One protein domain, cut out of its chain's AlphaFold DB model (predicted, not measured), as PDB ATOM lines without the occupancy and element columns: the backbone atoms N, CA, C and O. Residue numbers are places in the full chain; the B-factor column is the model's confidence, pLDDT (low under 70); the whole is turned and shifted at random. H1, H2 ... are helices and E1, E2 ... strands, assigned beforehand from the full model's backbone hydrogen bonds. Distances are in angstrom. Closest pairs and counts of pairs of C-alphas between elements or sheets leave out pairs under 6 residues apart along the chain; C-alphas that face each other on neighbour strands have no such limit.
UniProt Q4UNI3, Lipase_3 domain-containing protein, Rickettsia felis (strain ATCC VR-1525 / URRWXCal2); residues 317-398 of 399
ATOM      1  N   ASP A 317      18.165  35.555 -25.929       85.00
ATOM      2  CA  ASP A 317      17.010  34.859 -25.344       85.00
ATOM      3  C   ASP A 317      17.064  34.872 -23.809       85.00
ATOM      4  O   ASP A 317      18.121  35.060 -23.208       85.00
ATOM      5  N   ILE A 318      15.915  34.669 -23.162       83.50
ATOM      6  CA  ILE A 318      15.841  34.482 -21.708       83.50
ATOM      7  C   ILE A 318      16.467  33.128 -21.354       83.50
ATOM      8  O   ILE A 318      16.150  32.115 -21.973       83.50
ATOM      9  N   ALA A 319      17.321  33.114 -20.333       84.50
ATOM     10  CA  ALA A 319      17.965  31.920 -19.806       84.50
ATOM     11  C   ALA A 319      17.163  31.361 -18.621       84.50
ATOM     12  O   ALA A 319      17.162  31.957 -17.539       84.50
ATOM     13  N   ASN A 320      16.503  30.211 -18.784       81.44
ATOM     14  CA  ASN A 320      15.866  29.524 -17.659       81.44
ATOM     15  C   ASN A 320      16.883  28.664 -16.891       81.44
ATOM     16  O   ASN A 320      16.950  27.445 -17.035       81.44
ATOM     17  N   THR A 321      17.682  29.308 -16.041       79.94
ATOM     18  CA  THR A 321      18.782  28.650 -15.319       79.94
ATOM     19  C   THR A 321      18.334  27.747 -14.168       79.94
ATOM     20  O   THR A 321      19.182  27.120 -13.538       79.94
ATOM     21  N   ASN A 322      17.038  27.693 -13.854       76.38
ATOM     22  CA  ASN A 322      16.517  26.941 -12.708       76.38
ATOM     23  C   ASN A 322      16.112  25.507 -13.076       76.38
ATOM     24  O   ASN A 322      16.009  24.655 -12.197       76.38
ATOM     25  N   ASN A 323      15.914  25.224 -14.365       76.19
ATOM     26  CA  ASN A 323      15.501  23.908 -14.834       76.19
ATOM     27  C   ASN A 323      16.720  22.986 -15.029       76.19
ATOM     28  O   ASN A 323      17.317  22.959 -16.110       76.19
ATOM     29  N   LYS A 324      17.120  22.261 -13.976       81.31
ATOM     30  CA  LYS A 324      18.273  21.346 -14.009       81.31
ATOM     31  C   LYS A 324      18.123  20.317 -15.135       81.31
ATOM     32  O   LYS A 324      17.113  19.637 -15.225       81.31
ATOM     33  N   GLY A 325      19.158  20.182 -15.963       76.88
ATOM     34  CA  GLY A 325      19.154  19.263 -17.106       76.88
ATOM     35  C   GLY A 325      18.596  19.855 -18.406       76.88
ATOM     36  O   GLY A 325      18.685  19.205 -19.444       76.88
ATOM     37  N   SER A 326      18.084  21.090 -18.395       81.56
ATOM     38  CA  SER A 326      17.782  21.828 -19.629       81.56
ATOM     39  C   SER A 326      19.048  22.366 -20.309       81.56
ATOM     40  O   SER A 326      20.076  22.578 -19.660       81.56
ATOM     41  N   SER A 327      18.961  22.660 -21.609       87.81
ATOM     42  CA  SER A 327      20.029  23.334 -22.363       87.81
ATOM     43  C   SER A 327      20.461  24.648 -21.708       87.81
ATOM     44  O   SER A 327      21.653  24.878 -21.524       87.81
ATOM     45  N   ASP A 328      19.500  25.473 -21.285       88.75
ATOM     46  CA  ASP A 328      19.749  26.739 -20.588       88.75
ATOM     47  C   ASP A 328      20.533  26.530 -19.286       88.75
ATOM     48  O   ASP A 328      21.442  27.303 -18.979       88.75
ATOM     49  N   TRP A 329      20.223  25.471 -18.531       88.94
ATOM     50  CA  TRP A 329      20.964  25.121 -17.322       88.94
ATOM     51  C   TRP A 329      22.401  24.707 -17.635       88.94
ATOM     52  O   TRP A 329      23.318  25.199 -16.982       88.94
ATOM     53  N   TYR A 330      22.620  23.868 -18.651       91.00
ATOM     54  CA  TYR A 330      23.970  23.457 -19.046       91.00
ATOM     55  C   TYR A 330      24.806  24.625 -19.572       91.00
ATOM     56  O   TYR A 330      25.961  24.767 -19.175       91.00
ATOM     57  N   LEU A 331      24.228  25.513 -20.388       93.44
ATOM     58  CA  LEU A 331      24.889  26.756 -20.800       93.44
ATOM     59  C   LEU A 331      25.207  27.629 -19.573       93.44
ATOM     60  O   LEU A 331      26.311  28.154 -19.426       93.44
ATOM     61  N   ALA A 332      24.293  27.723 -18.606       92.31
ATOM     62  CA  ALA A 332      24.563  28.451 -17.371       92.31
ATOM     63  C   ALA A 332      25.706  27.849 -16.543       92.31
ATOM     64  O   ALA A 332      26.534  28.610 -16.033       92.31
ATOM     65  N   GLN A 333      25.807  26.522 -16.435       91.00
ATOM     66  CA  GLN A 333      26.934  25.870 -15.762       91.00
ATOM     67  C   GLN A 333      28.240  26.072 -16.533       91.00
ATOM     68  O   GLN A 333      29.235  26.509 -15.953       91.00
ATOM     69  N   LEU A 334      28.227  25.852 -17.849       91.88
ATOM     70  CA  LEU A 334      29.390  25.997 -18.721       91.88
ATOM     71  C   LEU A 334      29.991  27.410 -18.652       91.88
ATOM     72  O   LEU A 334      31.214  27.562 -18.582       91.88
ATOM     73  N   SER A 335      29.150  28.448 -18.582       91.06
ATOM     74  CA  SER A 335      29.607  29.838 -18.435       91.06
ATOM     75  C   SER A 335      30.481  30.047 -17.184       91.06
ATOM     76  O   SER A 335      31.498  30.743 -17.234       91.06
ATOM     77  N   LYS A 336      30.162  29.355 -16.082       89.06
ATOM     78  CA  LYS A 336      30.861  29.438 -14.786       89.06
ATOM     79  C   LYS A 336      32.024  28.451 -14.669       89.06
ATOM     80  O   LYS A 336      32.892  28.606 -13.813       89.06
ATOM     81  N   LEU A 337      32.055  27.441 -15.530       87.56
ATOM     82  CA  LEU A 337      32.963  26.308 -15.441       87.56
ATOM     83  C   LEU A 337      34.400  26.643 -15.870       87.56
ATOM     84  O   LEU A 337      34.626  27.244 -16.920       87.56
ATOM     85  N   SER A 338      35.394  26.161 -15.118       87.12
ATOM     86  CA  SER A 338      36.804  26.152 -15.539       87.12
ATOM     87  C   SER A 338      37.141  24.824 -16.236       87.12
ATOM     88  O   SER A 338      37.506  23.849 -15.583       87.12
ATOM     89  N   ILE A 339      36.987  24.785 -17.565       85.69
ATOM     90  CA  ILE A 339      37.076  23.560 -18.392       85.69
ATOM     91  C   ILE A 339      38.462  22.896 -18.309       85.69
ATOM     92  O   ILE A 339      38.566  21.670 -18.320       85.69
ATOM     93  N   ASP A 340      39.534  23.684 -18.184       83.25
ATOM     94  CA  ASP A 340      40.911  23.169 -18.164       83.25
ATOM     95  C   ASP A 340      41.187  22.199 -17.014       83.25
ATOM     96  O   ASP A 340      41.971  21.264 -17.168       83.25
ATOM     97  N   LYS A 341      40.496  22.385 -15.886       80.69
ATOM     98  CA  LYS A 341      40.698  21.620 -14.650       80.69
ATOM     99  C   LYS A 341      39.931  20.296 -14.603       80.69
ATOM    100  O   LYS A 341      40.026  19.589 -13.607       80.69
ATOM    101  N   LYS A 342      39.135  19.975 -15.625       81.19
ATOM    102  CA  LYS A 342      38.263  18.791 -15.631       81.19
ATOM    103  C   LYS A 342      38.933  17.609 -16.323       81.19
ATOM    104  O   LYS A 342      39.580  17.782 -17.352       81.19
ATOM    105  N   GLU A 343      38.766  16.405 -15.794       83.00
ATOM    106  CA  GLU A 343      39.256  15.168 -16.415       83.00
ATOM    107  C   GLU A 343      38.229  14.640 -17.425       83.00
ATOM    108  O   GLU A 343      37.466  13.728 -17.146       83.00
ATOM    109  N   ILE A 344      38.188  15.264 -18.604       85.31
ATOM    110  CA  ILE A 344      37.341  14.849 -19.733       85.31
ATOM    111  C   ILE A 344      38.146  14.754 -21.034       85.31
ATOM    112  O   ILE A 344      39.201  15.398 -21.138       85.31
ATOM    113  N   PRO A 345      37.668  13.991 -22.040       88.12
ATOM    114  CA  PRO A 345      38.360  13.839 -23.315       88.12
ATOM    115  C   PRO A 345      38.690  15.184 -23.970       88.12
ATOM    116  O   PRO A 345      37.886  16.118 -23.970       88.12
ATOM    117  N   ASN A 346      39.878  15.283 -24.574       87.88
ATOM    118  CA  ASN A 346      40.383  16.546 -25.119       87.88
ATOM    119  C   ASN A 346      39.474  17.132 -26.216       87.88
ATOM    120  O   ASN A 346      39.296  18.346 -26.285       87.88
ATOM    121  N   LEU A 347      38.851  16.271 -27.027       88.50
ATOM    122  CA  LEU A 347      37.885  16.683 -28.049       88.50
ATOM    123  C   LEU A 347      36.665  17.386 -27.428       88.50
ATOM    124  O   LEU A 347      36.272  18.459 -27.879       88.50
ATOM    125  N   ILE A 348      36.123  16.826 -26.341       88.19
ATOM    126  CA  ILE A 348      34.985  17.397 -25.609       88.19
ATOM    127  C   ILE A 348      35.380  18.725 -24.957       88.19
ATOM    128  O   ILE A 348      34.636  19.698 -25.045       88.19
ATOM    129  N   LYS A 349      36.588  18.820 -24.374       89.50
ATOM    130  CA  LYS A 349      37.111  20.096 -23.848       89.50
ATOM    131  C   LYS A 349      37.137  21.183 -24.913       89.50
ATOM    132  O   LYS A 349      36.737  22.311 -24.636       89.50
ATOM    133  N   GLN A 350      37.625  20.860 -26.110       90.62
ATOM    134  CA  GLN A 350      37.698  21.811 -27.219       90.62
ATOM    135  C   GLN A 350      36.305  22.266 -27.658       90.62
ATOM    136  O   GLN A 350      36.092  23.464 -27.825       90.62
ATOM    137  N   GLN A 351      35.345  21.345 -27.764       91.81
ATOM    138  CA  GLN A 351      33.960  21.680 -28.110       91.81
ATOM    139  C   GLN A 351      33.290  22.555 -27.043       91.81
ATOM    140  O   GLN A 351      32.692  23.573 -27.378       91.81
ATOM    141  N   LEU A 352      33.443  22.224 -25.757       92.44
ATOM    142  CA  LEU A 352      32.903  23.028 -24.656       92.44
ATOM    143  C   LEU A 352      33.521  24.431 -24.605       92.44
ATOM    144  O   LEU A 352      32.806  25.399 -24.355       92.44
ATOM    145  N   LYS A 353      34.830  24.559 -24.860       92.50
ATOM    146  CA  LYS A 353      35.501  25.866 -24.959       92.50
ATOM    147  C   LYS A 353      34.962  26.680 -26.125       92.50
ATOM    148  O   LYS A 353      34.597  27.831 -25.918       92.50
ATOM    149  N   ALA A 354      34.848  26.060 -27.301       92.19
ATOM    150  CA  ALA A 354      34.289  26.708 -28.477       92.19
ATOM    151  C   ALA A 354      32.874  27.222 -28.188       92.19
ATOM    152  O   ALA A 354      32.621  28.403 -28.376       92.19
ATOM    153  N   ILE A 355      31.985  26.393 -27.627       93.06
ATOM    154  CA  ILE A 355      30.630  26.823 -27.245       93.06
ATOM    155  C   ILE A 355      30.691  27.978 -26.236       93.06
ATOM    156  O   ILE A 355      29.996  28.972 -26.416       93.06
ATOM    157  N   LYS A 356      31.538  27.888 -25.201       93.00
ATOM    158  CA  LYS A 356      31.672  28.914 -24.154       93.00
ATOM    159  C   LYS A 356      32.083  30.291 -24.689       93.00
ATOM    160  O   LYS A 356      31.666  31.295 -24.126       93.00
ATOM    161  N   GLU A 357      32.880  30.356 -25.750       92.25
ATOM    162  CA  GLU A 357      33.317  31.624 -26.356       92.25
ATOM    163  C   GLU A 357      32.209  32.314 -27.170       92.25
ATOM    164  O   GLU A 357      32.239  33.531 -27.372       92.25
ATOM    165  N   LEU A 358      31.194  31.562 -27.608       93.50
ATOM    166  CA  LEU A 358      30.141  32.063 -28.493       93.50
ATOM    167  C   LEU A 358      29.022  32.817 -27.774       93.50
ATOM    168  O   LEU A 358      28.184  33.411 -28.454       93.50
ATOM    169  N   TYR A 359      28.980  32.804 -26.440       95.50
ATOM    170  CA  TYR A 359      27.921  33.474 -25.693       95.50
ATOM    171  C   TYR A 359      28.360  34.009 -24.339       95.50
ATOM    172  O   TYR A 359      29.403  33.666 -23.788       95.50
ATOM    173  N   GLU A 360      27.491  34.833 -23.776       94.38
ATOM    174  CA  GLU A 360      27.552  35.291 -22.400       94.38
ATOM    175  C   GLU A 360      26.166  35.216 -21.757       94.38
ATOM    176  O   GLU A 360      25.144  35.305 -22.440       94.38
ATOM    177  N   ILE A 361      26.124  35.058 -20.432       93.38
ATOM    178  CA  ILE A 361      24.880  35.136 -19.662       93.38
ATOM    179  C   ILE A 361      24.956  36.320 -18.713       93.38
ATOM    180  O   ILE A 361      25.842  36.378 -17.858       93.38
ATOM    181  N   LYS A 362      24.012  37.255 -18.843       91.56
ATOM    182  CA  LYS A 362      23.966  38.481 -18.037       91.56
ATOM    183  C   LYS A 362      22.592  38.686 -17.395       91.56
ATOM    184  O   LYS A 362      21.577  38.359 -18.014       91.56
ATOM    185  N   PRO A 363      22.532  39.225 -16.165       88.56
ATOM    186  CA  PRO A 363      21.278  39.669 -15.575       88.56
ATOM    187  C   PRO A 363      20.803  40.972 -16.241       88.56
ATOM    188  O   PRO A 363      21.564  41.933 -16.350       88.56
ATOM    189  N   GLN A 364      19.537  41.027 -16.650       83.94
ATOM    190  CA  GLN A 364      18.875  42.222 -17.175       83.94
ATOM    191  C   GLN A 364      17.391  42.207 -16.777       83.94
ATOM    192  O   GLN A 364      16.743  41.167 -16.828       83.94
ATOM    193  N   TYR A 365      16.838  43.344 -16.340       80.62
ATOM    194  CA  TYR A 365      15.418  43.478 -15.953       80.62
ATOM    195  C   TYR A 365      14.900  42.391 -14.982       80.62
ATOM    196  O   TYR A 365      13.765  41.933 -15.092       80.62
ATOM    197  N   GLY A 366      15.741  41.943 -14.043       75.25
ATOM    198  CA  GLY A 366      15.381  40.909 -13.063       75.25
ATOM    199  C   GLY A 366      15.365  39.468 -13.597       75.25
ATOM    200  O   GLY A 366      14.957  38.569 -12.868       75.25
ATOM    201  N   LYS A 367      15.815  39.223 -14.835       81.62
ATOM    202  CA  LYS A 367      15.985  37.883 -15.425       81.62
ATOM    203  C   LYS A 367      17.411  37.692 -15.947       81.62
ATOM    204  O   LYS A 367      18.136  38.663 -16.140       81.62
ATOM    205  N   TYR A 368      17.819  36.448 -16.185       86.00
ATOM    206  CA  TYR A 368      19.061  36.148 -16.899       86.00
ATOM    207  C   TYR A 368      18.788  35.999 -18.393       86.00
ATOM    208  O   TYR A 368      17.766  35.438 -18.787       86.00
ATOM    209  N   TYR A 369      19.709  36.489 -19.214       89.69
ATOM    210  CA  TYR A 369      19.641  36.430 -20.670       89.69
ATOM    211  C   TYR A 369      20.922  35.823 -21.228       89.69
ATOM    212  O   TYR A 369      22.003  36.146 -20.737       89.69
ATOM    213  N   ILE A 370      20.790  34.969 -22.243       92.12
ATOM    214  CA  ILE A 370      21.898  34.496 -23.078       92.12
ATOM    215  C   ILE A 370      22.029  35.456 -24.259       92.12
ATOM    216  O   ILE A 370      21.044  35.711 -24.953       92.12
ATOM    217  N   PHE A 371      23.242  35.946 -24.497       91.94
ATOM    218  CA  PHE A 371      23.603  36.755 -25.658       91.94
ATOM    219  C   PHE A 371      24.626  35.994 -26.482       91.94
ATOM    220  O   PHE A 371      25.598  35.496 -25.918       91.94
ATOM    221  N   THR A 372      24.443  35.915 -27.797       91.19
ATOM    222  CA  THR A 372      25.490  35.405 -28.680       91.19
ATOM    223  C   THR A 372      26.494  36.509 -28.996       91.19
ATOM    224  O   THR A 372      26.134  37.650 -29.284       91.19
ATOM    225  N   ASN A 373      27.778  36.161 -28.957       85.38
ATOM    226  CA  ASN A 373      28.887  37.065 -29.268       85.38
ATOM    227  C   ASN A 373      29.143  37.166 -30.784       85.38
ATOM    228  O   ASN A 373      30.038  37.890 -31.218       85.38
ATOM    229  N   SER A 374      28.382  36.423 -31.596       81.50
ATOM    230  CA  SER A 374      28.544  36.330 -33.046       81.50
ATOM    231  C   SER A 374      27.224  36.623 -33.766       81.50
ATOM    232  O   SER A 374      26.212  35.993 -33.453       81.50
ATOM    233  N   PRO A 375      27.217  37.515 -34.776       73.31
ATOM    234  CA  PRO A 375      26.005  37.886 -35.509       73.31
ATOM    235  C   PRO A 375      25.406  36.734 -36.329       73.31
ATOM    236  O   PRO A 375      24.237  36.793 -36.701       73.31
ATOM    237  N   ASN A 376      26.187  35.685 -36.602       80.69
ATOM    238  CA  ASN A 376      25.761  34.539 -37.408       80.69
ATOM    239  C   ASN A 376      25.261  33.358 -36.569       80.69
ATOM    240  O   ASN A 376      24.891  32.335 -37.135       80.69
ATOM    241  N   ILE A 377      25.285  33.473 -35.240       82.19
ATOM    242  CA  ILE A 377      24.927  32.386 -34.328       82.19
ATOM    243  C   ILE A 377      23.698  32.800 -33.540       82.19
ATOM    244  O   ILE A 377      23.679  33.857 -32.901       82.19
ATOM    245  N   LYS A 378      22.670  31.956 -33.589       88.38
ATOM    246  CA  LYS A 378      21.431  32.138 -32.840       88.38
ATOM    247  C   LYS A 378      21.574  31.473 -31.477       88.38
ATOM    248  O   LYS A 378      22.287  30.480 -31.335       88.38
ATOM    249  N   VAL A 379      20.863  31.977 -30.470       87.69
ATOM    250  CA  VAL A 379      20.873  31.346 -29.140       87.69
ATOM    251  C   VAL A 379      20.384  29.896 -29.216       87.69
ATOM    252  O   VAL A 379      20.952  29.027 -28.563       87.69
ATOM    253  N   ASP A 380      19.388  29.612 -30.058       83.81
ATOM    254  CA  ASP A 380      18.900  28.247 -30.279       83.81
ATOM    255  C   ASP A 380      19.990  27.299 -30.792       83.81
ATOM    256  O   ASP A 380      20.048  26.158 -30.346       83.81
ATOM    257  N   ASP A 381      20.880  27.772 -31.671       87.56
ATOM    258  CA  ASP A 381      21.956  26.943 -32.224       87.56
ATOM    259  C   ASP A 381      22.892  26.477 -31.094       87.56
ATOM    260  O   ASP A 381      23.346  25.335 -31.080       87.56
ATOM    261  N   LEU A 382      23.129  27.333 -30.092       91.94
ATOM    262  CA  LEU A 382      23.905  26.984 -28.897       91.94
ATOM    263  C   LEU A 382      23.170  25.974 -28.014       91.94
ATOM    264  O   LEU A 382      23.791  25.043 -27.497       91.94
ATOM    265  N   LYS A 383      21.853  26.148 -27.840       91.06
ATOM    266  CA  LYS A 383      21.014  25.223 -27.064       91.06
ATOM    267  C   LYS A 383      20.988  23.833 -27.705       91.06
ATOM    268  O   LYS A 383      21.088  22.837 -26.996       91.06
ATOM    269  N   GLU A 384      20.891  23.757 -29.027       87.56
ATOM    270  CA  GLU A 384      20.940  22.498 -29.772       87.56
ATOM    271  C   GLU A 384      22.336  21.867 -29.725       87.56
ATOM    272  O   GLU A 384      22.459  20.670 -29.466       87.56
ATOM    273  N   GLN A 385      23.397  22.661 -29.902       90.31
ATOM    274  CA  GLN A 385      24.775  22.171 -29.827       90.31
ATOM    275  C   GLN A 385      25.096  21.554 -28.465       90.31
ATOM    276  O   GLN A 385      25.669  20.463 -28.421       90.31
ATOM    277  N   ILE A 386      24.718  22.209 -27.359       91.50
ATOM    278  CA  ILE A 386      24.999  21.668 -26.025       91.50
ATOM    279  C   ILE A 386      24.196  20.388 -25.766       91.50
ATOM    280  O   ILE A 386      24.757  19.426 -25.250       91.50
ATOM    281  N   LEU A 387      22.923  20.331 -26.179       88.25
ATOM    282  CA  LEU A 387      22.094  19.131 -26.018       88.25
ATOM    283  C   LEU A 387      22.644  17.961 -26.820       88.25
ATOM    284  O   LEU A 387      22.794  16.870 -26.281       88.25
ATOM    285  N   ARG A 388      23.026  18.200 -28.077       87.19
ATOM    286  CA  ARG A 388      23.643  17.171 -28.911       87.19
ATOM    287  C   ARG A 388      24.938  16.658 -28.293       87.19
ATOM    288  O   ARG A 388      25.174  15.456 -28.295       87.19
ATOM    289  N   LEU A 389      25.765  17.550 -27.746       89.44
ATOM    290  CA  LEU A 389      27.008  17.175 -27.074       89.44
ATOM    291  C   LEU A 389      26.747  16.295 -25.838       89.44
ATOM    292  O   LEU A 389      27.458  15.322 -25.606       89.44
ATOM    293  N   ILE A 390      25.692  16.607 -25.090       87.19
ATOM    294  CA  ILE A 390      25.230  15.850 -23.921       87.19
ATOM    295  C   ILE A 390      24.650  14.479 -24.294       87.19
ATOM    296  O   ILE A 390      24.781  13.523 -23.528       87.19
ATOM    297  N   GLU A 391      23.979  14.373 -25.440       84.38
ATOM    298  CA  GLU A 391      23.441  13.107 -25.945       84.38
ATOM    299  C   GLU A 391      24.551  12.143 -26.363       84.38
ATOM    300  O   GLU A 391      24.444  10.944 -26.114       84.38
ATOM    301  N   VAL A 392      25.624  12.656 -26.974       84.12
ATOM    302  CA  VAL A 392      26.719  11.821 -27.496       84.12
ATOM    303  C   VAL A 392      27.829  11.537 -26.480       84.12
ATOM    304  O   VAL A 392      28.639  10.647 -26.722       84.12
ATOM    305  N   SER A 393      27.893  12.271 -25.364       82.19
ATOM    306  CA  SER A 393      28.921  12.109 -24.327       82.19
ATOM    307  C   SER A 393      28.316  12.283 -22.935       82.19
ATOM    308  O   SER A 393      27.981  13.390 -22.506       82.19
ATOM    309  N   SER A 394      28.187  11.172 -22.203       75.06
ATOM    310  CA  SER A 394      27.676  11.169 -20.826       75.06
ATOM    311  C   SER A 394      28.571  11.958 -19.872       75.06
ATOM    312  O   SER A 394      28.067  12.556 -18.926       75.06
ATOM    313  N   GLU A 395      29.870  12.037 -20.162       76.50
ATOM    314  CA  GLU A 395      30.858  12.784 -19.383       76.50
ATOM    315  C   GLU A 395      30.531  14.282 -19.326       76.50
ATOM    316  O   GLU A 395      30.837  14.949 -18.345       76.50
ATOM    317  N   VAL A 396      29.853  14.825 -20.344       76.75
ATOM    318  CA  VAL A 396      29.435  16.235 -20.374       76.75
ATOM    319  C   VAL A 396      28.361  16.524 -19.322       76.75
ATOM    320  O   VAL A 396      28.298  17.643 -18.819       76.75
ATOM    321  N   LYS A 397      27.539  15.530 -18.951       76.31
ATOM    322  CA  LYS A 397      26.527  15.678 -17.889       76.31
ATOM    323  C   LYS A 397      27.144  15.733 -16.492       76.31
ATOM    324  O   LYS A 397      26.534  16.298 -15.588       76.31
ATOM    325  N   GLU A 398      28.303  15.102 -16.311       68.94
ATOM    326  CA  GLU A 398      28.979  14.958 -15.015       68.94
ATOM    327  C   GLU A 398      29.868  16.158 -14.660       68.94
ATOM    328  O   GLU A 398      30.276  16.330 -13.506       68.94
TER     329      GLU A 398
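Overview. This is residues 317 to 398 of the 399 residues of the protein "Lipase_3 domain-containing protein" of Rickettsia felis (strain ATCC VR-1525 / URRWXCal2) (UniProt Q4UNI3). Helices H2 and H3 lie side by side, running opposite ways, with H1 across both; the hairpin E1 and E2 is at one end, short H4 at the other. The printed part has 82 residues, in the order H1, H2, E1, E2, H3, H4, with one antiparallel sheet, E1 - E2; the class is mixed, helices and strands. It is compact, radius of gyration of the C-alphas 12.3 A, spanning 38 by 27 by 22 A.

Along the chain. H1, residues 327 to 336, begins at C-alpha (20.029, 23.334, -22.363). H2 is residues 346 to 357, 16.7 A; E1 359 to 364; E2 367 to 372; H3 379 to 392, 20.4 A. H4, 395 to 398, ends at C-alpha (28.979, 14.958, -15.015).

Arrangement. The hub H3 touches H1 about perpendicular, 90 degrees, closest C-alphas Ser 327 and Lys 383, 5.2 A. H2 and H3 only just touch, with 3 pairs of C-alphas within 8 A, closest Ile 355 and Leu 382, 6.9 A. H3 and H4 touch only at the corner, only just, with 3 pairs, closest C-alphas Ile 390 and Val 396, 5.5 A. In the hairpin, N 360 and O 371 are 2.9 A apart, within hydrogen-bond range. Each O i to N i+4 pair is within range in H2 and H3, 5 of 6 in H1; H4 is too short for one.

Size, cuts and confidence. The C-alphas farthest apart, of Pro 345 and Tyr 365, are 38.2 A apart. The printed part has no cut and no long link; residue 398 is under pLDDT 70.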